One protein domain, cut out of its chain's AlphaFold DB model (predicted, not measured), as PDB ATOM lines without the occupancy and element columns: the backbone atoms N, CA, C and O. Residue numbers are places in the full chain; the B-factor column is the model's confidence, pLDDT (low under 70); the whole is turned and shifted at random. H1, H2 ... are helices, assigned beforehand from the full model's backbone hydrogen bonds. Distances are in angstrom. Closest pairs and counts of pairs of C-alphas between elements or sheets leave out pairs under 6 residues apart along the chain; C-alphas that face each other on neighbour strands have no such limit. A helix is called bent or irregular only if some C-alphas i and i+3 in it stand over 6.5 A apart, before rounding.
ATOM      1  N   GLU A  13      30.324 119.605 252.726       96.12
ATOM      2  CA  GLU A  13      29.949 118.947 251.475       96.12
ATOM      3  C   GLU A  13      29.490 117.508 251.716       96.12
ATOM      4  O   GLU A  13      28.399 117.136 251.280       96.12
ATOM      5  N   GLN A  14      30.269 116.743 252.485       97.69
ATOM      6  CA  GLN A  14      29.931 115.379 252.890       97.69
ATOM      7  C   GLN A  14      28.601 115.335 253.638       97.69
ATOM      8  O   GLN A  14      27.707 114.586 253.254       97.69
ATOM      9  N   ALA A  15      28.418 116.207 254.632       97.12
ATOM     10  CA  ALA A  15      27.166 116.299 255.372       97.12
ATOM     11  C   ALA A  15      25.958 116.527 254.445       97.12
ATOM     12  O   ALA A  15      24.931 115.865 254.581       97.12
ATOM     13  N   ARG A  16      26.073 117.426 253.458       97.12
ATOM     14  CA  ARG A  16      24.996 117.657 252.481       97.12
ATOM     15  C   ARG A  16      24.730 116.431 251.612       97.12
ATOM     16  O   ARG A  16      23.568 116.126 251.363       97.12
ATOM     17  N   ALA A  17      25.778 115.753 251.149       98.31
ATOM     18  CA  ALA A  17      25.640 114.546 250.343       98.31
ATOM     19  C   ALA A  17      24.949 113.421 251.132       98.31
ATOM     20  O   ALA A  17      24.007 112.810 250.634       98.31
ATOM     21  N   TYR A  18      25.348 113.200 252.385       98.44
ATOM     22  CA  TYR A  18      24.782 112.152 253.235       98.44
ATOM     23  C   TYR A  18      23.339 112.447 253.651       98.44
ATOM     24  O   TYR A  18      22.507 111.544 253.659       98.44
ATOM     25  N   ALA A  19      23.002 113.714 253.916       98.25
ATOM     26  CA  ALA A  19      21.613 114.117 254.127       98.25
ATOM     27  C   ALA A  19      20.746 113.791 252.900       98.25
ATOM     28  O   ALA A  19      19.701 113.159 253.036       98.25
ATOM     29  N   ARG A  20      21.221 114.135 251.693       98.50
ATOM     30  CA  ARG A  20      20.534 113.813 250.430       98.50
ATOM     31  C   ARG A  20      20.347 112.315 250.220       98.50
ATOM     32  O   ARG A  20      19.322 111.907 249.687       98.50
ATOM     33  N   GLU A  21      21.315 111.513 250.642       98.19
ATOM     34  CA  GLU A  21      21.255 110.056 250.548       98.19
ATOM     35  C   GLU A  21      20.080 109.480 251.353       98.19
ATOM     36  O   GLU A  21      19.274 108.718 250.822       98.19
ATOM     37  N   VAL A  22      19.936 109.896 252.616       98.31
ATOM     38  CA  VAL A  22      18.830 109.464 253.485       98.31
ATOM     39  C   VAL A  22      17.495 110.057 253.027       98.31
ATOM     40  O   VAL A  22      16.494 109.343 252.982       98.31
ATOM     41  N   GLU A  23      17.473 111.336 252.636       98.44
ATOM     42  CA  GLU A  23      16.284 111.993 252.071       98.44
ATOM     43  C   GLU A  23      15.739 111.230 250.858       98.44
ATOM     44  O   GLU A  23      14.532 111.014 250.767       98.44
ATOM     45  N   ALA A  24      16.613 110.779 249.952       98.50
ATOM     46  CA  ALA A  24      16.208 110.040 248.761       98.50
ATOM     47  C   ALA A  24      15.515 108.712 249.108       98.50
ATOM     48  O   ALA A  24      14.508 108.368 248.493       98.50
ATOM     49  N   VAL A  25      16.007 107.981 250.116       98.25
ATOM     50  CA  VAL A  25      15.367 106.733 250.564       98.25
ATOM     51  C   VAL A  25      14.015 107.018 251.217       98.25
ATOM     52  O   VAL A  25      13.043 106.325 250.913       98.25
ATOM     53  N   LEU A  26      13.930 108.060 252.051       98.06
ATOM     54  CA  LEU A  26      12.680 108.488 252.692       98.06
ATOM     55  C   LEU A  26      11.613 108.954 251.690       98.06
ATOM     56  O   LEU A  26      10.427 108.843 251.978       98.06
ATOM     57  N   GLN A  27      12.017 109.470 250.528       98.38
ATOM     58  CA  GLN A  27      11.119 109.903 249.450       98.38
ATOM     59  C   GLN A  27      10.791 108.793 248.439       98.38
ATOM     60  O   GLN A  27      10.036 109.027 247.497       98.38
ATOM     61  N   SER A  28      11.363 107.600 248.608       98.31
ATOM     62  CA  SER A  28      11.168 106.459 247.709       98.31
ATOM     63  C   SER A  28      10.183 105.439 248.279       98.31
ATOM     64  O   SER A  28       9.870 105.454 249.468       98.31
ATOM     65  N   ASP A  29       9.814 104.443 247.474       98.25
ATOM     66  CA  ASP A  29       9.010 103.294 247.918       98.25
ATOM     67  C   ASP A  29       9.691 102.452 249.018       98.25
ATOM     68  O   ASP A  29       9.059 101.608 249.651       98.25
ATOM     69  N   ARG A  30      10.984 102.683 249.291       97.62
ATOM     70  CA  ARG A  30      11.740 102.023 250.366       97.62
ATOM     71  C   ARG A  30      11.649 102.733 251.720       97.62
ATOM     72  O   ARG A  30      12.324 102.301 252.655       97.62
ATOM     73  N   TYR A  31      10.848 103.792 251.857       98.31
ATOM     74  CA  TYR A  31      10.769 104.552 253.109       98.31
ATOM     75  C   TYR A  31      10.350 103.678 254.305       98.31
ATOM     76  O   TYR A  31      10.974 103.776 255.358       98.31
ATOM     77  N   LEU A  32       9.367 102.776 254.141       98.31
ATOM     78  CA  LEU A  32       8.934 101.861 255.211       98.31
ATOM     79  C   LEU A  32      10.080 100.962 255.669       98.31
ATOM     80  O   LEU A  32      10.363 100.889 256.860       98.31
ATOM     81  N   TRP A  33      10.799 100.366 254.715       98.25
ATOM     82  CA  TRP A  33      11.967  99.544 255.015       98.25
ATOM     83  C   TRP A  33      13.018 100.330 255.810       98.25
ATOM     84  O   TRP A  33      13.581  99.809 256.769       98.25
ATOM     85  N   LEU A  34      13.275 101.594 255.456       98.38
ATOM     86  CA  LEU A  34      14.212 102.420 256.214       98.38
ATOM     87  C   LEU A  34      13.706 102.682 257.638       98.38
ATOM     88  O   LEU A  34      14.473 102.503 258.579       98.38
ATOM     89  N   LEU A  35      12.437 103.060 257.813       97.50
ATOM     90  CA  LEU A  35      11.854 103.335 259.132       97.50
ATOM     91  C   LEU A  35      11.879 102.108 260.055       97.50
ATOM     92  O   LEU A  35      12.167 102.241 261.241       97.50
ATOM     93  N   GLU A  36      11.638 100.916 259.512       97.50
ATOM     94  CA  GLU A  36      11.699  99.652 260.257       97.50
ATOM     95  C   GLU A  36      13.122  99.307 260.715       97.50
ATOM     96  O   GLU A  36      13.310  98.706 261.772       97.50
ATOM     97  N   ASN A  37      14.137  99.699 259.939       97.25
ATOM     98  CA  ASN A  37      15.514  99.248 260.140       97.25
ATOM     99  C   ASN A  37      16.455 100.332 260.708       97.25
ATOM    100  O   ASN A  37      17.569 100.017 261.144       97.25
ATOM    101  N   MET A  38      16.046 101.607 260.709       95.31
ATOM    102  CA  MET A  38      16.891 102.736 261.129       95.31
ATOM    103  C   MET A  38      17.155 102.772 262.634       95.31
ATOM    104  O   MET A  38      18.111 103.411 263.068       95.31
ATOM    105  N   TYR A  39      16.337 102.097 263.443       92.38
ATOM    106  CA  TYR A  39      16.545 102.043 264.886       92.38
ATOM    107  C   TYR A  39      17.799 101.237 265.243       92.38
ATOM    108  O   TYR A  39      18.117 100.225 264.622       92.38
ATOM    109  N   GLY A  40      18.516 101.710 266.261       92.81
ATOM    110  CA  GLY A  40      19.758 101.114 266.751       92.81
ATOM    111  C   GLY A  40      20.815 102.166 267.082       92.81
ATOM    112  O   GLY A  40      20.712 103.330 266.683       92.81
ATOM    113  N   ASN A  41      21.829 101.752 267.835       92.75
ATOM    114  CA  ASN A  41      22.911 102.635 268.281       92.75
ATOM    115  C   ASN A  41      24.183 102.499 267.433       92.75
ATOM    116  O   ASN A  41      24.979 103.426 267.408       92.75
ATOM    117  N   GLY A  42      24.351 101.390 266.707       91.81
ATOM    118  CA  GLY A  42      25.517 101.149 265.856       91.81
ATOM    119  C   GLY A  42      25.248 101.347 264.355       91.81
ATOM    120  O   GLY A  42      24.109 101.169 263.907       91.81
ATOM    121  N   PRO A  43      26.285 101.630 263.553       96.56
ATOM    122  CA  PRO A  43      27.674 101.835 263.975       96.56
ATOM    123  C   PRO A  43      27.884 103.207 264.642       96.56
ATOM    124  O   PRO A  43      27.103 104.134 264.425       96.56
ATOM    125  N   ASP A  44      28.927 103.313 265.466       96.12
ATOM    126  CA  ASP A  44      29.331 104.519 266.205       96.12
ATOM    127  C   ASP A  44      30.482 105.283 265.520       96.12
ATOM    128  O   ASP A  44      30.647 106.482 265.738       96.12
ATOM    129  N   GLN A  45      31.250 104.625 264.651       96.56
ATOM    130  CA  GLN A  45      32.308 105.215 263.833       96.56
ATOM    131  C   GLN A  45      31.827 105.455 262.398       96.56
ATOM    132  O   GLN A  45      31.248 104.569 261.768       96.56
ATOM    133  N   TRP A  46      32.122 106.638 261.848       97.50
ATOM    134  CA  TRP A  46      31.935 106.870 260.418       97.50
ATOM    135  C   TRP A  46      33.028 106.161 259.622       97.50
ATOM    136  O   TRP A  46      34.214 106.389 259.869       97.50
ATOM    137  N   ASP A  47      32.613 105.393 258.619       96.69
ATOM    138  CA  ASP A  47      33.483 104.846 257.585       96.69
ATOM    139  C   ASP A  47      32.796 105.039 256.215       96.69
ATOM    140  O   ASP A  47      31.634 104.655 256.043       96.69
ATOM    141  N   PRO A  48      33.459 105.662 255.219       95.88
ATOM    142  CA  PRO A  48      32.873 105.870 253.897       95.88
ATOM    143  C   PRO A  48      32.521 104.566 253.163       95.88
ATOM    144  O   PRO A  48      31.699 104.619 252.248       95.88
ATOM    145  N   SER A  49      33.103 103.428 253.555       97.69
ATOM    146  CA  SER A  49      32.802 102.095 253.025       97.69
ATOM    147  C   SER A  49      31.543 101.457 253.618       97.69
ATOM    148  O   SER A  49      31.090 100.439 253.091       97.69
ATOM    149  N   LEU A  50      30.938 102.050 254.660       98.00
ATOM    150  CA  LEU A  50      29.631 101.617 255.156       98.00
ATOM    151  C   LEU A  50      28.629 101.600 254.005       98.00
ATOM    152  O   LEU A  50      28.568 102.540 253.209       98.00
ATOM    153  N   THR A  51      27.795 100.563 253.961       97.06
ATOM    154  CA  THR A  51      26.735 100.412 252.961       97.06
ATOM    155  C   THR A  51      25.416 100.002 253.611       97.06
ATOM    156  O   THR A  51      25.356  99.655 254.793       97.06
ATOM    157  N   GLY A  52      24.328 100.075 252.841       96.31
ATOM    158  CA  GLY A  52      23.014  99.617 253.283       96.31
ATOM    159  C   GLY A  52      22.547 100.292 254.574       96.31
ATOM    160  O   GLY A  52      22.686 101.503 254.747       96.31
ATOM    161  N   ILE A  53      21.963  99.503 255.478       97.88
ATOM    162  CA  ILE A  53      21.333 100.054 256.678       97.88
ATOM    163  C   ILE A  53      22.327 100.659 257.669       97.88
ATOM    164  O   ILE A  53      21.998 101.653 258.305       97.88
ATOM    165  N   GLU A  54      23.534 100.113 257.796       98.00
ATOM    166  CA  GLU A  54      24.531 100.628 258.744       98.00
ATOM    167  C   GLU A  54      24.936 102.058 258.387       98.00
ATOM    168  O   GLU A  54      24.980 102.933 259.253       98.00
ATOM    169  N   ARG A  55      25.111 102.317 257.086       98.12
ATOM    170  CA  ARG A  55      25.363 103.654 256.553       98.12
ATOM    171  C   ARG A  55      24.220 104.613 256.877       98.12
ATOM    172  O   ARG A  55      24.455 105.675 257.448       98.12
ATOM    173  N   TYR A  56      22.982 104.236 256.554       98.25
ATOM    174  CA  TYR A  56      21.820 105.086 256.824       98.25
ATOM    175  C   TYR A  56      21.623 105.331 258.317       98.25
ATOM    176  O   TYR A  56      21.346 106.460 258.716       98.25
ATOM    177  N   ARG A  57      21.811 104.305 259.150       98.12
ATOM    178  CA  ARG A  57      21.664 104.412 260.600       98.12
ATOM    179  C   ARG A  57      22.695 105.359 261.197       98.12
ATOM    180  O   ARG A  57      22.308 106.212 261.992       98.12
ATOM    181  N   PHE A  58      23.959 105.274 260.777       98.31
ATOM    182  CA  PHE A  58      24.967 106.250 261.193       98.31
ATOM    183  C   PHE A  58      24.535 107.668 260.822       98.31
ATOM    184  O   PHE A  58      24.518 108.555 261.673       98.31
ATOM    185  N   ILE A  59      24.142 107.878 259.559       98.25
ATOM    186  CA  ILE A  59      23.782 109.208 259.063       98.25
ATOM    187  C   ILE A  59      22.602 109.788 259.848       98.25
ATOM    188  O   ILE A  59      22.643 110.939 260.287       98.25
ATOM    189  N   ILE A  60      21.569 108.978 260.077       97.69
ATOM    190  CA  ILE A  60      20.394 109.361 260.861       97.69
ATOM    191  C   ILE A  60      20.795 109.680 262.303       97.69
ATOM    192  O   ILE A  60      20.419 110.737 262.811       97.69
ATOM    193  N   ASN A  61      21.581 108.824 262.959       96.81
ATOM    194  CA  ASN A  61      22.037 109.045 264.333       96.81
ATOM    195  C   ASN A  61      22.840 110.348 264.459       96.81
ATOM    196  O   ASN A  61      22.544 111.165 265.335       96.81
ATOM    197  N   ALA A  62      23.769 110.596 263.536       96.75
ATOM    198  CA  ALA A  62      24.564 111.818 263.487       96.75
ATOM    199  C   ALA A  62      23.688 113.076 263.362       96.75
ATOM    200  O   ALA A  62      23.884 114.046 264.092       96.75
ATOM    201  N   PHE A  63      22.683 113.063 262.479       97.00
ATOM    202  CA  PHE A  63      21.826 114.231 262.257       97.00
ATOM    203  C   PHE A  63      20.733 114.432 263.304       97.00
ATOM    204  O   PHE A  63      20.286 115.570 263.470       97.00
ATOM    205  N   THR A  64      20.284 113.374 263.986       94.69
ATOM    206  CA  THR A  64      19.056 113.412 264.806       94.69
ATOM    207  C   THR A  64      19.258 113.106 266.287       94.69
ATOM    208  O   THR A  64      18.395 113.438 267.094       94.69
ATOM    209  N   ARG A  65      20.368 112.477 266.681       93.25
ATOM    210  CA  ARG A  65      20.539 111.950 268.046       93.25
ATOM    211  C   ARG A  65      21.888 112.280 268.684       93.25
ATOM    212  O   ARG A  65      21.999 112.147 269.898       93.25
ATOM    213  N   MET A  66      22.872 112.729 267.905       93.44
ATOM    214  CA  MET A  66      24.211 113.058 268.395       93.44
ATOM    215  C   MET A  66      24.189 114.118 269.509       93.44
ATOM    216  O   MET A  66      23.492 115.133 269.433       93.44
ATOM    217  N   ARG A  67      24.989 113.879 270.549       92.00
ATOM    218  CA  ARG A  67      25.207 114.811 271.669       92.00
ATOM    219  C   ARG A  67      26.681 114.869 272.034       92.00
ATOM    220  O   ARG A  67      27.281 115.942 272.026       92.00
ATOM    221  N   PHE A  68      27.250 113.696 272.280       92.81
ATOM    222  CA  PHE A  68      28.635 113.518 272.667       92.81
ATOM    223  C   PHE A  68      29.347 112.565 271.716       92.81
ATOM    224  O   PHE A  68      28.718 111.767 271.017       92.81
ATOM    225  N   CYS A  69      30.665 112.665 271.725       94.62
ATOM    226  CA  CYS A  69      31.572 111.786 271.026       94.62
ATOM    227  C   CYS A  69      32.674 111.321 271.981       94.62
ATOM    228  O   CYS A  69      33.010 112.006 272.952       94.62
ATOM    229  N   TYR A  70      33.278 110.188 271.659       94.69
ATOM    230  CA  TYR A  70      34.569 109.788 272.204       94.69
ATOM    231  C   TYR A  70      35.690 110.689 271.648       94.69
ATOM    232  O   TYR A  70      35.496 111.344 270.618       94.69
ATOM    233  N   PRO A  71      36.886 110.715 272.271       93.88
ATOM    234  CA  PRO A  71      38.017 111.513 271.783       93.88
ATOM    235  C   PRO A  71      38.478 111.175 270.355       93.88
ATOM    236  O   PRO A  71      39.065 112.020 269.688       93.88
ATOM    237  N   ASP A  72      38.198 109.960 269.877       94.00
ATOM    238  CA  ASP A  72      38.464 109.505 268.502       94.00
ATOM    239  C   ASP A  72      37.370 109.928 267.494       94.00
ATOM    240  O   ASP A  72      37.466 109.654 266.297       94.00
ATOM    241  N   GLY A  73      36.328 110.615 267.969       94.31
ATOM    242  CA  GLY A  73      35.200 111.098 267.185       94.31
ATOM    243  C   GLY A  73      34.010 110.141 267.116       94.31
ATOM    244  O   GLY A  73      32.961 110.558 266.613       94.31
ATOM    245  N   ARG A  74      34.108 108.896 267.606       96.31
ATOM    246  CA  ARG A  74      32.964 107.964 267.608       96.31
ATOM    247  C   ARG A  74      31.770 108.563 268.336       96.31
ATOM    248  O   ARG A  74      31.938 109.234 269.351       96.31
ATOM    249  N   LEU A  75      30.571 108.339 267.815       95.62
ATOM    250  CA  LEU A  75      29.331 108.829 268.403       95.62
ATOM    251  C   LEU A  75      29.018 108.063 269.686       95.62
ATOM    252  O   LEU A  75      29.018 106.835 269.696       95.62
ATOM    253  N   ASP A  76      28.666 108.783 270.745       94.12
ATOM    254  CA  ASP A  76      28.001 108.178 271.891       94.12
ATOM    255  C   ASP A  76      26.477 108.286 271.718       94.12
ATOM    256  O   ASP A  76      25.933 109.368 271.467       94.12
ATOM    257  N   MET A  77      25.791 107.145 271.838       90.56
ATOM    258  CA  MET A  77      24.343 107.024 271.636       90.56
ATOM    259  C   MET A  77      23.566 106.695 272.920       90.56
ATOM    260  O   MET A  77      22.336 106.574 272.867       90.56
ATOM    261  N   ASP A  78      24.260 106.566 274.052       85.81
ATOM    262  CA  ASP A  78      23.715 106.055 275.315       85.81
ATOM    263  C   ASP A  78      23.689 107.124 276.415       85.81
ATOM    264  O   ASP A  78      22.760 107.166 277.230       85.81
ATOM    265  N   CYS A  79      24.666 108.030 276.422       80.25
ATOM    266  CA  CYS A  79      24.816 109.075 277.415       80.25
ATOM    267  C   CYS A  79      23.705 110.125 277.300       80.25
ATOM    268  O   CYS A  79      23.544 110.843 276.307       80.25
ATOM    269  N   LYS A  80      22.932 110.243 278.382       71.00
ATOM    270  CA  LYS A  80      21.847 111.224 278.540       71.00
ATOM    271  C   LYS A  80      22.173 112.303 279.572       71.00
ATOM    272  O   LYS A  80      21.279 113.063 279.937       71.00
ATOM    273  N   LEU A  81      23.415 112.348 280.051       71.56
ATOM    274  CA  LEU A  81      23.858 113.316 281.048       71.56
ATOM    275  C   LEU A  81      23.835 114.743 280.485       71.56
ATOM    276  O   LEU A  81      23.944 114.958 279.274       71.56
ATOM    277  N   ALA A  82      23.703 115.718 281.384       70.62
ATOM    278  CA  ALA A  82      23.931 117.117 281.047       70.62
ATOM    279  C   ALA A  82      25.402 117.320 280.618       70.62
ATOM    280  O   ALA A  82      26.278 116.617 281.133       70.62
ATOM    281  N   PRO A  83      25.705 118.270 279.707       67.88
ATOM    282  CA  PRO A  83      27.064 118.477 279.199       67.88
ATOM    283  C   PRO A  83      28.125 118.674 280.287       67.88
ATOM    284  O   PRO A  83      29.241 118.182 280.147       67.88
ATOM    285  N   GLU A  84      27.762 119.318 281.392       69.94
ATOM    286  CA  GLU A  84      28.606 119.535 282.574       69.94
ATOM    287  C   GLU A  84      29.113 118.246 283.247       69.94
ATOM    288  O   GLU A  84      30.196 118.258 283.823       69.94
ATOM    289  N   HIS A  85      28.402 117.123 283.101       70.56
ATOM    290  CA  HIS A  85      28.780 115.820 283.671       70.56
ATOM    291  C   HIS A  85      29.371 114.853 282.628       70.56
ATOM    292  O   HIS A  85      29.719 113.720 282.950       70.56
ATOM    293  N   SER A  86      29.498 115.272 281.363       69.00
ATOM    294  CA  SER A  86      29.991 114.398 280.282       69.00
ATOM    295  C   SER A  86      31.468 114.008 280.431       69.00
ATOM    296  O   SER A  86      31.858 112.907 280.039       69.00
ATOM    297  N   GLY A  87      32.269 114.863 281.078       67.81
ATOM    298  CA  GLY A  87      33.693 114.617 281.318       67.81
ATOM    299  C   GLY A  87      33.978 113.408 282.215       67.81
ATOM    300  O   GLY A  87      35.000 112.751 282.031       67.81
ATOM    301  N   GLU A  88      33.064 113.050 283.123       68.81
ATOM    302  CA  GLU A  88      33.202 111.869 283.994       68.81
ATOM    303  C   GLU A  88      33.150 110.551 283.205       68.81
ATOM    304  O   GLU A  88      33.743 109.553 283.610       68.81
ATOM    305  N   ALA A  89      32.483 110.560 282.049       76.38
ATOM    306  CA  ALA A  89      32.373 109.418 281.148       76.38
ATOM    307  C   ALA A  89      33.473 109.391 280.067       76.38
ATOM    308  O   ALA A  89      33.447 108.528 279.191       76.38
ATOM    309  N   GLY A  90      34.421 110.337 280.089       87.44
ATOM    310  CA  GLY A  90      35.414 110.488 279.020       87.44
ATOM    311  C   GLY A  90      34.804 110.925 277.682       87.44
ATOM    312  O   GLY A  90      35.374 110.653 276.626       87.44
ATOM    313  N   LEU A  91      33.639 111.577 277.725       91.62
ATOM    314  CA  LEU A  91      32.890 112.024 276.559       91.62
ATOM    315  C   LEU A  91      33.061 113.526 276.342       91.62
ATOM    316  O   LEU A  91      33.176 114.305 277.287       91.62
ATOM    317  N   ILE A  92      33.045 113.932 275.077       91.88
ATOM    318  CA  ILE A  92      33.238 115.320 274.660       91.88
ATOM    319  C   ILE A  92      32.000 115.758 273.866       91.88
ATOM    320  O   ILE A  92      31.588 115.044 272.947       91.88
ATOM    321  N   PRO A  93      31.377 116.914 274.170       91.69
ATOM    322  CA  PRO A  93      30.355 117.498 273.308       91.69
ATOM    323  C   PRO A  93      30.869 117.601 271.870       91.69
ATOM    324  O   PRO A  93      31.944 118.153 271.640       91.69
ATOM    325  N   TRP A  94      30.108 117.111 270.889       92.06
ATOM    326  CA  TRP A  94      30.601 116.955 269.507       92.06
ATOM    327  C   TRP A  94      31.203 118.246 268.913       92.06
ATOM    328  O   TRP A  94      32.111 118.197 268.089       92.06
TER     329      TRP A  94
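AT A GLANCE: This is residues 13 to 94 of the 113 residues of the protein "Bis(5'-nucleosyl)-tetraphosphatase" of Photobacterium aphoticum (UniProt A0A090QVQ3). Two lobes make an elongated model: one holds three helices, with H1 crossing H3 and H2 turning off after the end of H1, and the other is a smaller head of mostly loop with the short, irregular H4 at its far end. The 82 printed residues have four named helices, in the order H1, H2, H3, H4, and no named strand; the class is all helix. The whole is only just compact, close to loose, with a radius of gyration of the C-alphas of 13.8 A and spans of 44 by 25 by 17 A.

HOW THE PARTS SIT: Start at H1, residues 13 to 26, and go on to H2, residues 31 to 37. They touch only at the corner by their tight link, and only just, with 3 pairs of C-alphas within 8 A; the closest are those of Val 25 and Tyr 31, 5.7 A apart, and the lines are about perpendicular at 77 degrees. Next look at H3, residues 52 to 64. Residues 18 to 22 of H1 touch residues 56 to 60 of H3, the closest C-alphas being those of Val 22 and Tyr 56 at 6.3 A; the helices run opposite ways at a steep tilt of 67 degrees, only just short of about perpendicular. H2 and H3 are close but not clearly touching, with the C-alphas of Asn 37 and Ile 53 closest at 6.8 A. H4, residues 83 to 89, is apart from H1, H2 and H3. In H1, H2 and H3 every O i to N i+4 pair is within hydrogen-bond range; in H4 0 of 3 are, beside 3 of 4 O i to N i+3 pairs.

IN THESE COORDINATES: Find C-alpha 13 at (29.949, 118.947, 251.475); from there H1 runs 20.2 A to C-alpha 26. H2 spans 10.0 A, and H3 runs 18.4 A from C-alpha 52 at (23.014, 99.617, 253.283). H4 spans 10.7 A to C-alpha 89 at (32.373, 109.418, 281.148) and is irregular, with C-alphas 84 and 87 at 7.2 A.

THE WHOLE: The two C-alphas farthest apart are those of Asp 29 and Glu 88, 44.3 A. Look for two long links, residues 38 to 51 and 65 to 82. The printed part has no cut; its mean pLDDT is 92.6, and residues 83 to 84 and 86 to 88 are under 70.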